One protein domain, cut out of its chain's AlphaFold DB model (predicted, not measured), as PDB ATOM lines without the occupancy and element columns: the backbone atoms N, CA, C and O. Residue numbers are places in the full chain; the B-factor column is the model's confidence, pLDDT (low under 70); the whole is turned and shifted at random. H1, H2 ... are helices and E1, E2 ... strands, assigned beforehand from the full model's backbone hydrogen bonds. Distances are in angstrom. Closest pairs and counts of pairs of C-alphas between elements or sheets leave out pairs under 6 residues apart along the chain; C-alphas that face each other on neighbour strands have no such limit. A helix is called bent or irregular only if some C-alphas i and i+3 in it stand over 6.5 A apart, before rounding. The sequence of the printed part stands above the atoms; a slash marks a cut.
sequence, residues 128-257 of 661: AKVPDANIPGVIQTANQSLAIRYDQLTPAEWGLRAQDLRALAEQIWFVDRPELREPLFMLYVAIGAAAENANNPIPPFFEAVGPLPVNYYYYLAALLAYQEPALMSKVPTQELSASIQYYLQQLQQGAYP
ATOM      1  N   ALA A 128     176.530 211.831 159.391       92.88
ATOM      2  CA  ALA A 128     175.820 212.396 160.540       92.88
ATOM      3  C   ALA A 128     176.681 213.345 161.382       92.88
ATOM      4  O   ALA A 128     176.163 214.214 162.072       92.88
ATOM      5  N   LYS A 129     178.005 213.196 161.322       93.50
ATOM      6  CA  LYS A 129     178.978 214.035 162.025       93.50
ATOM      7  C   LYS A 129     180.136 214.338 161.091       93.50
ATOM      8  O   LYS A 129     180.466 213.494 160.255       93.50
ATOM      9  N   VAL A 130     180.764 215.494 161.287       93.88
ATOM     10  CA  VAL A 130     182.066 215.796 160.685       93.88
ATOM     11  C   VAL A 130     183.071 214.734 161.156       93.88
ATOM     12  O   VAL A 130     183.244 214.590 162.373       93.88
ATOM     13  N   PRO A 131     183.690 213.960 160.243       92.81
ATOM     14  CA  PRO A 131     184.688 212.961 160.597       92.81
ATOM     15  C   PRO A 131     185.938 213.610 161.187       92.81
ATOM     16  O   PRO A 131     186.478 214.550 160.607       92.81
ATOM     17  N   ASP A 132     186.461 213.050 162.280       93.81
ATOM     18  CA  ASP A 132     187.710 213.535 162.889       93.81
ATOM     19  C   ASP A 132     188.903 213.434 161.928       93.81
ATOM     20  O   ASP A 132     189.825 214.240 161.989       93.81
ATOM     21  N   ALA A 133     188.853 212.493 160.980       94.25
ATOM     22  CA  ALA A 133     189.871 212.325 159.945       94.25
ATOM     23  C   ALA A 133     190.013 213.547 159.016       94.25
ATOM     24  O   ALA A 133     191.068 213.721 158.411       94.25
ATOM     25  N   ASN A 134     188.986 214.400 158.916       93.62
ATOM     26  CA  ASN A 134     189.052 215.618 158.107       93.62
ATOM     27  C   ASN A 134     189.897 216.706 158.792       93.62
ATOM     28  O   ASN A 134     190.530 217.511 158.113       93.62
ATOM     29  N   ILE A 135     189.944 216.723 160.131       94.31
ATOM     30  CA  ILE A 135     190.545 217.812 160.916       94.31
ATOM     31  C   ILE A 135     192.030 218.039 160.567       94.31
ATOM     32  O   ILE A 135     192.380 219.179 160.244       94.31
ATOM     33  N   PRO A 136     192.910 217.009 160.560       95.25
ATOM     34  CA  PRO A 136     194.327 217.206 160.254       95.25
ATOM     35  C   PRO A 136     194.565 217.722 158.833       95.25
ATOM     36  O   PRO A 136     195.430 218.570 158.627       95.25
ATOM     37  N   GLY A 137     193.784 217.245 157.856       94.31
ATOM     38  CA  GLY A 137     193.897 217.684 156.466       94.31
ATOM     39  C   GLY A 137     193.540 219.161 156.310       94.31
ATOM     40  O   GLY A 137     194.304 219.921 155.718       94.31
ATOM     41  N   VAL A 138     192.429 219.585 156.920       96.19
ATOM     42  CA  VAL A 138     191.972 220.981 156.872       96.19
ATOM     43  C   VAL A 138     193.005 221.930 157.469       96.19
ATOM     44  O   VAL A 138     193.412 222.891 156.811       96.19
ATOM     45  N   ILE A 139     193.474 221.650 158.687       95.88
ATOM     46  CA  ILE A 139     194.427 222.535 159.365       95.88
ATOM     47  C   ILE A 139     195.791 222.551 158.660       95.88
ATOM     48  O   ILE A 139     196.411 223.607 158.540       95.88
ATOM     49  N   GLN A 140     196.243 221.411 158.124       96.38
ATOM     50  CA  GLN A 140     197.484 221.332 157.358       96.38
ATOM     51  C   GLN A 140     197.409 222.185 156.087       96.38
ATOM     52  O   GLN A 140     198.323 222.967 155.828       96.38
ATOM     53  N   THR A 141     196.332 222.070 155.304       97.06
ATOM     54  CA  THR A 141     196.167 222.854 154.072       97.06
ATOM     55  C   THR A 141     195.999 224.348 154.361       97.06
ATOM     56  O   THR A 141     196.550 225.174 153.625       97.06
ATOM     57  N   ALA A 142     195.308 224.715 155.446       97.25
ATOM     58  CA  ALA A 142     195.214 226.101 155.896       97.25
ATOM     59  C   ALA A 142     196.606 226.666 156.232       97.25
ATOM     60  O   ALA A 142     197.027 227.652 155.631       97.25
ATOM     61  N   ASN A 143     197.373 225.982 157.088       96.94
ATOM     62  CA  ASN A 143     198.721 226.407 157.485       96.94
ATOM     63  C   ASN A 143     199.692 226.494 156.300       96.94
ATOM     64  O   ASN A 143     200.456 227.449 156.198       96.94
ATOM     65  N   GLN A 144     199.640 225.530 155.376       96.62
ATOM     66  CA  GLN A 144     200.442 225.571 154.152       96.62
ATOM     67  C   GLN A 144     200.114 226.793 153.296       96.62
ATOM     68  O   GLN A 144     201.023 227.389 152.739       96.62
ATOM     69  N   SER A 145     198.838 227.174 153.203       97.00
ATOM     70  CA  SER A 145     198.423 228.360 152.441       97.00
ATOM     71  C   SER A 145     198.882 229.652 153.103       97.00
ATOM     72  O   SER A 145     199.343 230.554 152.417       97.00
ATOM     73  N   LEU A 146     198.796 229.724 154.433       96.50
ATOM     74  CA  LEU A 146     199.226 230.887 155.213       96.50
ATOM     75  C   LEU A 146     200.751 231.069 155.244       96.50
ATOM     76  O   LEU A 146     201.226 232.157 155.553       96.50
ATOM     77  N   ALA A 147     201.518 230.026 154.923       95.75
ATOM     78  CA  ALA A 147     202.971 230.099 154.786       95.75
ATOM     79  C   ALA A 147     203.431 230.644 153.419       95.75
ATOM     80  O   ALA A 147     204.611 230.964 153.261       95.75
ATOM     81  N   ILE A 148     202.530 230.737 152.432       95.75
ATOM     82  CA  ILE A 148     202.833 231.289 151.109       95.75
ATOM     83  C   ILE A 148     202.862 232.814 151.220       95.75
ATOM     84  O   ILE A 148     201.895 233.435 151.660       95.75
ATOM     85  N   ARG A 149     203.967 233.434 150.803       93.38
ATOM     86  CA  ARG A 149     204.064 234.899 150.745       93.38
ATOM     87  C   ARG A 149     203.207 235.451 149.610       93.38
ATOM     88  O   ARG A 149     203.098 234.819 148.563       93.38
ATOM     89  N   TYR A 150     202.685 236.666 149.780       92.00
ATOM     90  CA  TYR A 150     201.804 237.314 148.800       92.00
ATOM     91  C   TYR A 150     202.391 237.352 147.373       92.00
ATOM     92  O   TYR A 150     201.645 237.233 146.407       92.00
ATOM     93  N   ASP A 151     203.718 237.461 147.242       93.62
ATOM     94  CA  ASP A 151     204.457 237.577 145.980       93.62
ATOM     95  C   ASP A 151     204.857 236.233 145.343       93.62
ATOM     96  O   ASP A 151     205.430 236.217 144.255       93.62
ATOM     97  N   GLN A 152     204.571 235.104 145.999       96.69
ATOM     98  CA  GLN A 152     204.896 233.767 145.486       96.69
ATOM     99  C   GLN A 152     203.855 233.207 144.516       96.69
ATOM    100  O   GLN A 152     204.160 232.261 143.794       96.69
ATOM    101  N   LEU A 153     202.647 233.772 144.505       97.25
ATOM    102  CA  LEU A 153     201.578 233.420 143.577       97.25
ATOM    103  C   LEU A 153     201.087 234.681 142.871       97.25
ATOM    104  O   LEU A 153     201.039 235.769 143.444       97.25
ATOM    105  N   THR A 154     200.684 234.529 141.618       97.69
ATOM    106  CA  THR A 154     199.963 235.566 140.880       97.69
ATOM    107  C   THR A 154     198.553 235.764 141.458       97.69
ATOM    108  O   THR A 154     197.998 234.846 142.069       97.69
ATOM    109  N   PRO A 155     197.896 236.917 141.220       96.94
ATOM    110  CA  PRO A 155     196.518 237.137 141.673       96.94
ATOM    111  C   PRO A 155     195.526 236.059 141.194       96.94
ATOM    112  O   PRO A 155     194.618 235.667 141.923       96.94
ATOM    113  N   ALA A 156     195.722 235.523 139.984       96.75
ATOM    114  CA  ALA A 156     194.892 234.440 139.456       96.75
ATOM    115  C   ALA A 156     195.090 233.122 140.229       96.75
ATOM    116  O   ALA A 156     194.115 232.442 140.550       96.75
ATOM    117  N   GLU A 157     196.334 232.775 140.567       98.00
ATOM    118  CA  GLU A 157     196.657 231.591 141.374       98.00
ATOM    119  C   GLU A 157     196.136 231.722 142.809       98.00
ATOM    120  O   GLU A 157     195.598 230.759 143.355       98.00
ATOM    121  N   TRP A 158     196.200 232.922 143.394       97.81
ATOM    122  CA  TRP A 158     195.546 233.221 144.668       97.81
ATOM    123  C   TRP A 158     194.029 233.019 144.603       97.81
ATOM    124  O   TRP A 158     193.448 232.413 145.504       97.81
ATOM    125  N   GLY A 159     193.394 233.439 143.504       96.69
ATOM    126  CA  GLY A 159     191.972 233.206 143.262       96.69
ATOM    127  C   GLY A 159     191.605 231.718 143.199       96.69
ATOM    128  O   GLY A 159     190.621 231.303 143.813       96.69
ATOM    129  N   LEU A 160     192.411 230.897 142.516       96.94
ATOM    130  CA  LEU A 160     192.230 229.438 142.491       96.94
ATOM    131  C   LEU A 160     192.419 228.832 143.886       96.94
ATOM    132  O   LEU A 160     191.584 228.051 144.339       96.94
ATOM    133  N   ARG A 161     193.456 229.265 144.611       97.56
ATOM    134  CA  ARG A 161     193.720 228.802 145.976       97.56
ATOM    135  C   ARG A 161     192.568 229.121 146.928       97.56
ATOM    136  O   ARG A 161     192.216 228.281 147.754       97.56
ATOM    137  N   ALA A 162     191.957 230.300 146.803       97.38
ATOM    138  CA  ALA A 162     190.788 230.681 147.591       97.38
ATOM    139  C   ALA A 162     189.584 229.757 147.320       97.38
ATOM    140  O   ALA A 162     188.878 229.380 148.257       97.38
ATOM    141  N   GLN A 163     189.366 229.340 146.066       96.88
ATOM    142  CA  GLN A 163     188.310 228.378 145.720       96.88
ATOM    143  C   GLN A 163     188.597 226.979 146.278       96.88
ATOM    144  O   GLN A 163     187.691 226.366 146.844       96.88
ATOM    145  N   ASP A 164     189.840 226.500 146.189       96.62
ATOM    146  CA  ASP A 164     190.240 225.202 146.748       96.62
ATOM    147  C   ASP A 164     190.025 225.156 148.269       96.62
ATOM    148  O   ASP A 164     189.436 224.214 148.804       96.62
ATOM    149  N   LEU A 165     190.451 226.208 148.977       97.69
ATOM    150  CA  LEU A 165     190.255 226.338 150.423       97.69
ATOM    151  C   LEU A 165     188.772 226.461 150.793       97.69
ATOM    152  O   LEU A 165     188.325 225.891 151.788       97.69
ATOM    153  N   ARG A 166     187.976 227.162 149.984       95.75
ATOM    154  CA  ARG A 166     186.526 227.235 150.179       95.75
ATOM    155  C   ARG A 166     185.858 225.874 149.999       95.75
ATOM    156  O   ARG A 166     185.002 225.521 150.805       95.75
ATOM    157  N   ALA A 167     186.245 225.097 148.988       94.00
ATOM    158  CA  ALA A 167     185.742 223.736 148.809       94.00
ATOM    159  C   ALA A 167     186.107 222.843 150.008       94.00
ATOM    160  O   ALA A 167     185.303 222.023 150.448       94.00
ATOM    161  N   LEU A 168     187.287 223.060 150.596       94.69
ATOM    162  CA  LEU A 168     187.730 222.374 151.806       94.69
ATOM    163  C   LEU A 168     186.858 222.701 153.034       94.69
ATOM    164  O   LEU A 168     186.699 221.848 153.907       94.69
ATOM    165  N   ALA A 169     186.221 223.876 153.086       92.69
ATOM    166  CA  ALA A 169     185.324 224.252 154.184       92.69
ATOM    167  C   ALA A 169     184.071 223.365 154.265       92.69
ATOM    168  O   ALA A 169     183.508 223.194 155.347       92.69
ATOM    169  N   GLU A 170     183.671 222.726 153.162       90.62
ATOM    170  CA  GLU A 170     182.582 221.744 153.156       90.62
ATOM    171  C   GLU A 170     182.982 220.417 153.838       90.62
ATOM    172  O   GLU A 170     182.117 219.605 154.159       90.62
ATOM    173  N   GLN A 171     184.270 220.195 154.149       91.75
ATOM    174  CA  GLN A 171     184.698 219.060 154.979       91.75
ATOM    175  C   GLN A 171     184.421 219.269 156.473       91.75
ATOM    176  O   GLN A 171     184.253 218.280 157.189       91.75
ATOM    177  N   ILE A 172     184.343 220.524 156.930       94.00
ATOM    178  CA  ILE A 172     183.865 220.926 158.266       94.00
ATOM    179  C   ILE A 172     182.550 221.681 158.070       94.00
ATOM    180  O   ILE A 172     182.395 222.868 158.377       94.00
ATOM    181  N   TRP A 173     181.582 220.975 157.483       92.69
ATOM    182  CA  TRP A 173     180.313 221.591 157.139       92.69
ATOM    183  C   TRP A 173     179.570 222.044 158.395       92.69
ATOM    184  O   TRP A 173     179.025 223.127 158.368       92.69
ATOM    185  N   PHE A 174     179.591 221.315 159.513       95.88
ATOM    186  CA  PHE A 174     178.812 221.683 160.704       95.88
ATOM    187  C   PHE A 174     179.641 221.631 161.990       95.88
ATOM    188  O   PHE A 174     180.224 220.591 162.301       95.88
ATOM    189  N   VAL A 175     179.671 222.730 162.748       96.50
ATOM    190  CA  VAL A 175     180.400 222.832 164.022       96.50
ATOM    191  C   VAL A 175     179.494 222.430 165.186       96.50
ATOM    192  O   VAL A 175     178.771 223.246 165.750       96.50
ATOM    193  N   ASP A 176     179.542 221.150 165.560       94.00
ATOM    194  CA  ASP A 176     178.761 220.594 166.673       94.00
ATOM    195  C   ASP A 176     179.541 220.405 167.976       94.00
ATOM    196  O   ASP A 176     178.961 219.978 168.974       94.00
ATOM    197  N   ARG A 177     180.847 220.692 167.957       94.44
ATOM    198  CA  ARG A 177     181.760 220.521 169.089       94.44
ATOM    199  C   ARG A 177     182.941 221.502 169.020       94.44
ATOM    200  O   ARG A 177     183.291 221.919 167.909       94.44
ATOM    201  N   PRO A 178     183.563 221.863 170.158       95.38
ATOM    202  CA  PRO A 178     184.615 222.881 170.206       95.38
ATOM    203  C   PRO A 178     185.844 222.564 169.345       95.38
ATOM    204  O   PRO A 178     186.440 223.464 168.761       95.38
ATOM    205  N   GLU A 179     186.198 221.287 169.187       95.25
ATOM    206  CA  GLU A 179     187.414 220.851 168.484       95.25
ATOM    207  C   GLU A 179     187.404 221.190 166.985       95.25
ATOM    208  O   GLU A 179     188.451 221.216 166.341       95.25
ATOM    209  N   LEU A 180     186.225 221.460 166.415       96.62
ATOM    210  CA  LEU A 180     186.072 221.859 165.014       96.62
ATOM    211  C   LEU A 180     186.273 223.364 164.794       96.62
ATOM    212  O   LEU A 180     186.440 223.788 163.648       96.62
ATOM    213  N   ARG A 181     186.279 224.171 165.863       96.94
ATOM    214  CA  ARG A 181     186.342 225.637 165.785       96.94
ATOM    215  C   ARG A 181     187.708 226.136 165.339       96.94
ATOM    216  O   ARG A 181     187.768 226.907 164.390       96.94
ATOM    217  N   GLU A 182     188.795 225.678 165.962       96.81
ATOM    218  CA  GLU A 182     190.160 226.090 165.591       96.81
ATOM    219  C   GLU A 182     190.505 225.739 164.128       96.81
ATOM    220  O   GLU A 182     190.929 226.634 163.395       96.81
ATOM    221  N   PRO A 183     190.274 224.503 163.639       97.69
ATOM    222  CA  PRO A 183     190.509 224.172 162.236       97.69
ATOM    223  C   PRO A 183     189.685 225.031 161.269       97.69
ATOM    224  O   PRO A 183     190.211 225.477 160.249       97.69
ATOM    225  N   LEU A 184     188.410 225.286 161.586       97.62
ATOM    226  CA  LEU A 184     187.545 226.121 160.754       97.62
ATOM    227  C   LEU A 184     187.979 227.592 160.777       97.62
ATOM    228  O   LEU A 184     188.022 228.226 159.725       97.62
ATOM    229  N   PHE A 185     188.352 228.112 161.946       98.19
ATOM    230  CA  PHE A 185     188.906 229.452 162.112       98.19
ATOM    231  C   PHE A 185     190.150 229.628 161.242       98.19
ATOM    232  O   PHE A 185     190.179 230.518 160.397       98.19
ATOM    233  N   MET A 186     191.136 228.734 161.368       98.25
ATOM    234  CA  MET A 186     192.365 228.783 160.570       98.25
ATOM    235  C   MET A 186     192.085 228.683 159.069       98.25
ATOM    236  O   MET A 186     192.721 229.376 158.272       98.25
ATOM    237  N   LEU A 187     191.106 227.864 158.671       98.44
ATOM    238  CA  LEU A 187     190.676 227.781 157.282       98.44
ATOM    239  C   LEU A 187     190.054 229.097 156.792       98.44
ATOM    240  O   LEU A 187     190.384 229.543 155.698       98.44
ATOM    241  N   TYR A 188     189.206 229.748 157.589       98.50
ATOM    242  CA  TYR A 188     188.642 231.058 157.252       98.50
ATOM    243  C   TYR A 188     189.716 232.140 157.125       98.50
ATOM    244  O   TYR A 188     189.679 232.910 156.164       98.50
ATOM    245  N   VAL A 189     190.724 232.150 158.004       98.50
ATOM    246  CA  VAL A 189     191.889 233.041 157.857       98.50
ATOM    247  C   VAL A 189     192.605 232.791 156.527       98.50
ATOM    248  O   VAL A 189     192.910 233.739 155.804       98.50
ATOM    249  N   ALA A 190     192.832 231.525 156.169       98.38
ATOM    250  CA  ALA A 190     193.489 231.156 154.916       98.38
ATOM    251  C   ALA A 190     192.677 231.554 153.674       98.38
ATOM    252  O   ALA A 190     193.255 232.066 152.715       98.38
ATOM    253  N   ILE A 191     191.353 231.355 153.687       98.44
ATOM    254  CA  ILE A 191     190.479 231.768 152.580       98.44
ATOM    255  C   ILE A 191     190.487 233.293 152.442       98.44
ATOM    256  O   ILE A 191     190.640 233.794 151.331       98.44
ATOM    257  N   GLY A 192     190.361 234.025 153.554       97.69
ATOM    258  CA  GLY A 192     190.369 235.487 153.555       97.69
ATOM    259  C   GLY A 192     191.673 236.062 153.005       97.69
ATOM    260  O   GLY A 192     191.625 236.931 152.137       97.69
ATOM    261  N   ALA A 193     192.818 235.511 153.421       97.81
ATOM    262  CA  ALA A 193     194.138 235.912 152.926       97.81
ATOM    263  C   ALA A 193     194.313 235.630 151.430       97.81
ATOM    264  O   ALA A 193     194.782 236.483 150.678       97.81
ATOM    265  N   ALA A 194     193.897 234.445 150.974       97.94
ATOM    266  CA  ALA A 194     193.963 234.100 149.560       97.94
ATOM    267  C   ALA A 194     193.053 235.001 148.708       97.94
ATOM    268  O   ALA A 194     193.450 235.431 147.628       97.94
ATOM    269  N   ALA A 195     191.854 235.323 149.199       97.56
ATOM    270  CA  ALA A 195     190.922 236.208 148.510       97.56
ATOM    271  C   ALA A 195     191.420 237.660 148.429       97.56
ATOM    272  O   ALA A 195     191.265 238.299 147.388       97.56
ATOM    273  N   GLU A 196     192.037 238.171 149.495       96.38
ATOM    274  CA  GLU A 196     192.641 239.506 149.516       96.38
ATOM    275  C   GLU A 196     193.792 239.610 148.508       96.38
ATOM    276  O   GLU A 196     193.797 240.511 147.668       96.38
ATOM    277  N   ASN A 197     194.689 238.620 148.483       97.00
ATOM    278  CA  ASN A 197     195.803 238.572 147.531       97.00
ATOM    279  C   ASN A 197     195.366 238.337 146.074       97.00
ATOM    280  O   ASN A 197     196.070 238.727 145.141       97.00
ATOM    281  N   ALA A 198     194.195 237.731 145.856       96.75
ATOM    282  CA  ALA A 198     193.605 237.616 144.524       96.75
ATOM    283  C   ALA A 198     193.164 238.976 143.954       96.75
ATOM    284  O   ALA A 198     192.964 239.092 142.744       96.75
ATOM    285  N   ASN A 199     193.014 239.994 144.815       91.56
ATOM    286  CA  ASN A 199     192.628 241.362 144.471       91.56
ATOM    287  C   ASN A 199     191.380 241.430 143.567       91.56
ATOM    288  O   ASN A 199     191.314 242.198 142.605       91.56
ATOM    289  N   ASN A 200     190.395 240.578 143.859       91.50
ATOM    290  CA  ASN A 200     189.144 240.486 143.114       91.50
ATOM    291  C   ASN A 200     187.955 240.560 144.089       91.50
ATOM    292  O   ASN A 200     187.513 239.519 144.587       91.50
ATOM    293  N   PRO A 201     187.456 241.772 144.397       91.81
ATOM    294  CA  PRO A 201     186.479 242.005 145.454       91.81
ATOM    295  C   PRO A 201     185.051 241.649 145.017       91.81
ATOM    296  O   PRO A 201     184.173 242.507 144.950       91.81
ATOM    297  N   ILE A 202     184.820 240.376 144.691       92.69
ATOM    298  CA  ILE A 202     183.519 239.859 144.259       92.69
ATOM    299  C   ILE A 202     183.007 238.740 145.182       92.69
ATOM    300  O   ILE A 202     183.807 238.024 145.807       92.69
ATOM    301  N   PRO A 203     181.679 238.531 145.241       92.75
ATOM    302  CA  PRO A 203     181.095 237.348 145.856       92.75
ATOM    303  C   PRO A 203     181.699 236.053 145.295       92.75
ATOM    304  O   PRO A 203     182.001 235.976 144.100       92.75
ATOM    305  N   PRO A 204     181.874 235.008 146.121       93.38
ATOM    306  CA  PRO A 204     181.420 234.882 147.511       93.38
ATOM    307  C   PRO A 204     182.513 235.200 148.548       93.38
ATOM    308  O   PRO A 204     182.380 234.829 149.713       93.38
ATOM    309  N   PHE A 205     183.636 235.796 148.135       96.44
ATOM    310  CA  PHE A 205     184.743 236.118 149.045       96.44
ATOM    311  C   PHE A 205     184.607 237.506 149.662       96.44
ATOM    312  O   PHE A 205     185.023 237.716 150.798       96.44
ATOM    313  N   PHE A 206     183.990 238.427 148.925       96.69
ATOM    314  CA  PHE A 206     183.646 239.754 149.400       96.69
ATOM    315  C   PHE A 206     182.135 239.927 149.300       96.69
ATOM    316  O   PHE A 206     181.563 239.813 148.218       96.69
ATOM    317  N   GLU A 207     181.500 240.160 150.440       94.88
ATOM    318  CA  GLU A 207     180.047 240.251 150.584       94.88
ATOM    319  C   GLU A 207     179.688 241.524 151.351       94.88
ATOM    320  O   GLU A 207     180.511 242.083 152.080       94.88
ATOM    321  N   ALA A 208     178.450 241.986 151.201       92.94
ATOM    322  CA  ALA A 208     177.914 243.065 152.023       92.94
ATOM    323  C   ALA A 208     177.171 242.467 153.221       92.94
ATOM    324  O   ALA A 208     176.094 241.892 153.051       92.94
ATOM    325  N   VAL A 209     177.739 242.611 154.419       91.44
ATOM    326  CA  VAL A 209     177.093 242.209 155.673       91.44
ATOM    327  C   VAL A 209     176.412 243.439 156.261       91.44
ATOM    328  O   VAL A 209     177.062 244.352 156.778       91.44
ATOM    329  N   GLY A 210     175.088 243.500 156.116       86.81
ATOM    330  CA  GLY A 210     174.349 244.738 156.349       86.81
ATOM    331  C   GLY A 210     174.809 245.842 155.379       86.81
ATOM    332  O   GLY A 210     174.830 245.605 154.168       86.81
ATOM    333  N   PRO A 211     175.173 247.047 155.863       87.25
ATOM    334  CA  PRO A 211     175.640 248.135 155.003       87.25
ATOM    335  C   PRO A 211     177.143 248.073 154.677       87.25
ATOM    336  O   PRO A 211     177.611 248.872 153.865       87.25
ATOM    337  N   LEU A 212     177.913 247.176 155.305       91.06
ATOM    338  CA  LEU A 212     179.374 247.177 155.219       91.06
ATOM    339  C   LEU A 212     179.883 246.099 154.248       91.06
ATOM    340  O   LEU A 212     179.571 244.920 154.438       91.06
ATOM    341  N   PRO A 213     180.698 246.457 153.237       93.81
ATOM    342  CA  PRO A 213     181.426 245.472 152.450       93.81
ATOM    343  C   PRO A 213     182.546 244.868 153.302       93.81
ATOM    344  O   PRO A 213     183.309 245.589 153.950       93.81
ATOM    345  N   VAL A 214     182.657 243.545 153.303       95.88
ATOM    346  CA  VAL A 214     183.651 242.819 154.100       95.88
ATOM    347  C   VAL A 214     184.344 241.747 153.269       95.88
ATOM    348  O   VAL A 214     183.730 241.141 152.391       95.88
ATOM    349  N   ASN A 215     185.608 241.461 153.590       97.56
ATOM    350  CA  ASN A 215     186.184 240.159 153.279       97.56
ATOM    351  C   ASN A 215     185.437 239.132 154.139       97.56
ATOM    352  O   ASN A 215     185.614 239.073 155.359       97.56
ATOM    353  N   TYR A 216     184.540 238.376 153.509       97.56
ATOM    354  CA  TYR A 216     183.540 237.565 154.194       97.56
ATOM    355  C   TYR A 216     184.182 236.531 155.119       97.56
ATOM    356  O   TYR A 216     183.706 236.312 156.228       97.56
ATOM    357  N   TYR A 217     185.315 235.950 154.726       98.00
ATOM    358  CA  TYR A 217     185.976 234.917 155.522       98.00
ATOM    359  C   TYR A 217     186.787 235.485 156.689       98.00
ATOM    360  O   TYR A 217     186.802 234.872 157.755       98.00
ATOM    361  N   TYR A 218     187.375 236.677 156.561       98.25
ATOM    362  CA  TYR A 218     187.918 237.373 157.734       98.25
ATOM    363  C   TYR A 218     186.824 237.769 158.722       98.25
ATOM    364  O   TYR A 218     187.008 237.611 159.928       98.25
ATOM    365  N   TYR A 219     185.666 238.199 158.224       97.88
ATOM    366  CA  TYR A 219     184.499 238.462 159.058       97.88
ATOM    367  C   TYR A 219     184.001 237.194 159.784       97.88
ATOM    368  O   TYR A 219     183.801 237.224 160.996       97.88
ATOM    369  N   LEU A 220     183.883 236.048 159.098       97.56
ATOM    370  CA  LEU A 220     183.514 234.774 159.735       97.56
ATOM    371  C   LEU A 220     184.558 234.301 160.766       97.56
ATOM    372  O   LEU A 220     184.190 233.784 161.822       97.56
ATOM    373  N   ALA A 221     185.854 234.492 160.497       98.25
ATOM    374  CA  ALA A 221     186.910 234.221 161.475       98.25
ATOM    375  C   ALA A 221     186.767 235.123 162.713       98.25
ATOM    376  O   ALA A 221     186.873 234.645 163.843       98.25
ATOM    377  N   ALA A 222     186.457 236.407 162.509       98.12
ATOM    378  CA  ALA A 222     186.200 237.349 163.590       98.12
ATOM    379  C   ALA A 222     184.953 236.984 164.412       98.12
ATOM    380  O   ALA A 222     184.991 237.131 165.628       98.12
ATOM    381  N   LEU A 223     183.891 236.438 163.804       96.56
ATOM    382  CA  LEU A 223     182.729 235.914 164.540       96.56
ATOM    383  C   LEU A 223     183.099 234.746 165.466       96.56
ATOM    384  O   LEU A 223     182.653 234.701 166.614       96.56
ATOM    385  N   LEU A 224     183.940 233.814 165.005       97.38
ATOM    386  CA  LEU A 224     184.434 232.731 165.861       97.38
ATOM    387  C   LEU A 224     185.311 233.276 166.998       97.38
ATOM    388  O   LEU A 224     185.143 232.856 168.143       97.38
ATOM    389  N   ALA A 225     186.191 234.239 166.706       97.62
ATOM    390  CA  ALA A 225     187.040 234.893 167.703       97.62
ATOM    391  C   ALA A 225     186.258 235.775 168.692       97.62
ATOM    392  O   ALA A 225     186.665 235.914 169.841       97.62
ATOM    393  N   TYR A 226     185.124 236.344 168.281       96.44
ATOM    394  CA  TYR A 226     184.225 237.090 169.162       96.44
ATOM    395  C   TYR A 226     183.659 236.188 170.263       96.44
ATOM    396  O   TYR A 226     183.604 236.583 171.424       96.44
ATOM    397  N   GLN A 227     183.306 234.951 169.906       94.31
ATOM    398  CA  GLN A 227     182.842 233.931 170.849       94.31
ATOM    399  C   GLN A 227     183.992 233.298 171.651       94.31
ATOM    400  O   GLN A 227     183.808 232.925 172.805       94.31
ATOM    401  N   GLU A 228     185.177 233.159 171.048       96.19
ATOM    402  CA  GLU A 228     186.353 232.533 171.662       96.19
ATOM    403  C   GLU A 228     187.635 233.330 171.347       96.19
ATOM    404  O   GLU A 228     188.361 233.007 170.399       96.19
ATOM    405  N   PRO A 229     187.967 234.358 172.154       96.44
ATOM    406  CA  PRO A 229     189.089 235.260 171.870       96.44
ATOM    407  C   PRO A 229     190.458 234.574 171.778       96.44
ATOM    408  O   PRO A 229     191.361 235.077 171.111       96.44
ATOM    409  N   ALA A 230     190.616 233.405 172.409       96.81
ATOM    410  CA  ALA A 230     191.845 232.614 172.365       96.81
ATOM    411  C   ALA A 230     192.226 232.160 170.942       96.81
ATOM    412  O   ALA A 230     193.404 231.937 170.673       96.81
ATOM    413  N   LEU A 231     191.269 232.082 170.006       97.31
ATOM    414  CA  LEU A 231     191.546 231.728 168.609       97.31
ATOM    415  C   LEU A 231     192.491 232.729 167.925       97.31
ATOM    416  O   LEU A 231     193.295 232.338 167.080       97.31
ATOM    417  N   MET A 232     192.478 234.001 168.336       97.94
ATOM    418  CA  MET A 232     193.352 235.032 167.762       97.94
ATOM    419  C   MET A 232     194.842 234.734 167.957       97.94
ATOM    420  O   MET A 232     195.653 235.132 167.122       97.94
ATOM    421  N   SER A 233     195.223 233.989 169.004       97.06
ATOM    422  CA  SER A 233     196.625 233.620 169.238       97.06
ATOM    423  C   SER A 233     197.141 232.545 168.271       97.06
ATOM    424  O   SER A 233     198.318 232.197 168.328       97.06
ATOM    425  N   LYS A 234     196.270 231.971 167.432       96.69
ATOM    426  CA  LYS A 234     196.621 230.949 166.431       96.69
ATOM    427  C   LYS A 234     197.023 231.548 165.084       96.69
ATOM    428  O   LYS A 234     197.589 230.846 164.250       96.69
ATOM    429  N   VAL A 235     196.743 232.833 164.866       96.75
ATOM    430  CA  VAL A 235     197.043 233.519 163.606       96.75
ATOM    431  C   VAL A 235     198.565 233.695 163.463       96.75
ATOM    432  O   VAL A 235     199.194 234.236 164.371       96.75
ATOM    433  N   PRO A 236     199.185 233.254 162.352       93.94
ATOM    434  CA  PRO A 236     200.641 233.098 162.280       93.94
ATOM    435  C   PRO A 236     201.417 234.409 162.102       93.94
ATOM    436  O   PRO A 236     202.609 234.447 162.397       93.94
ATOM    437  N   THR A 237     200.782 235.477 161.610       94.31
ATOM    438  CA  THR A 237     201.446 236.763 161.353       94.31
ATOM    439  C   THR A 237     200.664 237.927 161.953       94.31
ATOM    440  O   THR A 237     199.437 237.887 162.069       94.31
ATOM    441  N   GLN A 238     201.383 238.991 162.323       94.75
ATOM    442  CA  GLN A 238     200.778 240.203 162.879       94.75
ATOM    443  C   GLN A 238     199.865 240.913 161.870       94.75
ATOM    444  O   GLN A 238     198.841 241.454 162.267       94.75
ATOM    445  N   GLU A 239     200.209 240.884 160.581       94.50
ATOM    446  CA  GLU A 239     199.401 241.468 159.504       94.50
ATOM    447  C   GLU A 239     198.033 240.784 159.393       94.50
ATOM    448  O   GLU A 239     197.004 241.444 159.507       94.50
ATOM    449  N   LEU A 240     198.008 239.449 159.301       96.12
ATOM    450  CA  LEU A 240     196.760 238.682 159.275       96.12
ATOM    451  C   LEU A 240     195.952 238.872 160.561       96.12
ATOM    452  O   LEU A 240     194.726 238.990 160.526       96.12
ATOM    453  N   SER A 241     196.644 238.909 161.704       96.94
ATOM    454  CA  SER A 241     196.016 239.158 163.000       96.94
ATOM    455  C   SER A 241     195.351 240.536 163.022       96.94
ATOM    456  O   SER A 241     194.208 240.640 163.459       96.94
ATOM    457  N   ALA A 242     196.000 241.570 162.475       97.25
ATOM    458  CA  ALA A 242     195.444 242.916 162.368       97.25
ATOM    459  C   ALA A 242     194.194 242.963 161.471       97.25
ATOM    460  O   ALA A 242     193.203 243.580 161.867       97.25
ATOM    461  N   SER A 243     194.195 242.267 160.327       96.75
ATOM    462  CA  SER A 243     193.029 242.195 159.431       96.75
ATOM    463  C   SER A 243     191.806 241.585 160.121       96.75
ATOM    464  O   SER A 243     190.705 242.119 160.022       96.75
ATOM    465  N   ILE A 244     191.980 240.503 160.885       98.00
ATOM    466  CA  ILE A 244     190.874 239.874 161.631       98.00
ATOM    467  C   ILE A 244     190.478 240.728 162.841       98.00
ATOM    468  O   ILE A 244     189.290 240.903 163.119       98.00
ATOM    469  N   GLN A 245     191.458 241.299 163.545       97.88
ATOM    470  CA  GLN A 245     191.232 242.151 164.710       97.88
ATOM    471  C   GLN A 245     190.401 243.388 164.354       97.88
ATOM    472  O   GLN A 245     189.582 243.810 165.170       97.88
ATOM    473  N   TYR A 246     190.568 243.941 163.150       97.69
ATOM    474  CA  TYR A 246     189.721 245.017 162.638       97.69
ATOM    475  C   TYR A 246     188.238 244.616 162.663       97.69
ATOM    476  O   TYR A 246     187.429 245.292 163.298       97.69
ATOM    477  N   TYR A 247     187.884 243.475 162.066       97.50
ATOM    478  CA  TYR A 247     186.505 242.975 162.061       97.50
ATOM    479  C   TYR A 247     185.998 242.625 163.465       97.50
ATOM    480  O   TYR A 247     184.851 242.920 163.797       97.50
ATOM    481  N   LEU A 248     186.856 242.055 164.314       97.38
ATOM    482  CA  LEU A 248     186.519 241.745 165.704       97.38
ATOM    483  C   LEU A 248     186.186 243.012 166.508       97.38
ATOM    484  O   LEU A 248     185.204 243.029 167.246       97.38
ATOM    485  N   GLN A 249     186.960 244.088 166.340       97.25
ATOM    486  CA  GLN A 249     186.673 245.377 166.977       97.25
ATOM    487  C   GLN A 249     185.358 245.971 166.469       97.25
ATOM    488  O   GLN A 249     184.571 246.465 167.270       97.25
ATOM    489  N   GLN A 250     185.089 245.885 165.163       95.94
ATOM    490  CA  GLN A 250     183.823 246.339 164.580       95.94
ATOM    491  C   GLN A 250     182.618 245.557 165.143       95.94
ATOM    492  O   GLN A 250     181.605 246.163 165.488       95.94
ATOM    493  N   LEU A 251     182.738 244.236 165.324       94.81
ATOM    494  CA  LEU A 251     181.724 243.413 166.003       94.81
ATOM    495  C   LEU A 251     181.506 243.855 167.458       94.81
ATOM    496  O   LEU A 251     180.369 244.070 167.871       94.81
ATOM    497  N   GLN A 252     182.587 244.053 168.218       95.00
ATOM    498  CA  GLN A 252     182.534 244.503 169.616       95.00
ATOM    499  C   GLN A 252     181.938 245.909 169.775       95.00
ATOM    500  O   GLN A 252     181.317 246.200 170.794       95.00
ATOM    501  N   GLN A 253     182.110 246.771 168.773       95.31
ATOM    502  CA  GLN A 253     181.545 248.121 168.726       95.31
ATOM    503  C   GLN A 253     180.092 248.150 168.221       95.31
ATOM    504  O   GLN A 253     179.491 249.221 168.188       95.31
ATOM    505  N   GLY A 254     179.524 247.005 167.822       92.94
ATOM    506  CA  GLY A 254     178.163 246.928 167.288       92.94
ATOM    507  C   GLY A 254     178.012 247.523 165.884       92.94
ATOM    508  O   GLY A 254     176.928 247.970 165.524       92.94
ATOM    509  N   ALA A 255     179.084 247.556 165.084       93.25
ATOM    510  CA  ALA A 255     179.046 248.095 163.722       93.25
ATOM    511  C   ALA A 255     178.257 247.207 162.743       93.25
ATOM    512  O   ALA A 255     177.784 247.683 161.709       93.25
ATOM    513  N   TYR A 256     178.116 245.918 163.062       91.81
ATOM    514  CA  TYR A 256     177.323 244.966 162.290       91.81
ATOM    515  C   TYR A 256     175.936 244.785 162.904       91.81
ATOM    516  O   TYR A 256     175.823 244.721 164.130       91.81
ATOM    517  N   PRO A 257     174.885 244.654 162.076       89.38
ATOM    518  CA  PRO A 257     173.551 244.363 162.576       89.38
ATOM    519  C   PRO A 257     173.516 242.987 163.254       89.38
ATOM    520  O   PRO A 257     174.037 242.000 162.720       89.38
TER     521      PRO A 257
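Overview. This is residues 128 to 257 of the 661 residues of an uncharacterized protein of Deltaproteobacteria bacterium (UniProt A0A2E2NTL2). A long helix, H3, runs through the middle of a helical body; H1 and H2 pack beside it in an up-and-down bundle of three, each running against the one before. H4 runs back along another side of H3, H6 crosses H4 steeply, and the small hairpin E1 E2 lies at the periphery, near where H4 begins. The 130 printed residues hold six named helices and two strands, in the order H1 H2 H3 E1 E2 H4 H5 H6; the sheet, E1 - E2, is antiparallel, and the class is mostly helix. The whole is compact, with a radius of gyration of the C-alphas of 14.0 A and spans of 37 by 35 by 26 A.

Along the chain. Find C-alpha 134 at (189.052, 215.618, 158.107); from there H1 runs 18.6 A to residue 146. H2, residues 155 to 172, covers 26.4 A. Look next at C-alpha 178, at (184.615, 222.881, 170.206), where H3 begins; it ends at residue 197, 29.8 A away, and is only just irregular, with C-alphas 179 and 182 6.6 A apart. Then come E1, residues 206 to 209, E2, 212 to 215, H4, 216 to 227, over 17.1 A, and H5, 229 to 234. H6, residues 238 to 252, runs 19.9 A to C-alpha 252 at (182.534, 244.503, 169.616).

Arrangement. Start at H3, the hub, which touches the five other helices. H1 touches it the same way at a shallow tilt of 31 degrees, closest at the C-alphas of Ala 142 and Leu 187, 5.0 A. H2 and H3 form a helical hairpin at 16 degrees; the C-alphas of Ala 162 and Ala 194 are closest, 5.1 A. H4 touches H3 opposite ways at 32 degrees, only just short of steep, with the C-alphas of Gly 192 and Tyr 217 closest, 4.8 A. H6 touches H4 at a steep tilt of 68 degrees, only just short of about perpendicular; look at the C-alphas of Ala 222 and Leu 248, 4.9 A, the closest. H5 only just touches H3, with 3 pairs of C-alphas within 8 A, made by residues 182 to 186 of H3 alone; Glu 182 and Leu 231 have the closest C-alphas, 6.5 A. In the hairpin E1 E2, N 207 and O 214 are 3.1 A apart and N 209 and O 212 2.9 A, within hydrogen-bond range. H1 and H4 have every O i to N i+4 pair within range; H2 has 11 of 14, H3 14 of 16, H6 10 of 11, and H5 0 of 2 but 3 of 3 O i to N i+3 pairs. H1 and H6 are apart.

Size, cuts and confidence. The C-alphas farthest apart are those of Ala 128 and Asp 151, 40.8 A. The printed part has no cut and no long link. No printed residue is under 70 in pLDDT, and the mean of the printed part is 95.6.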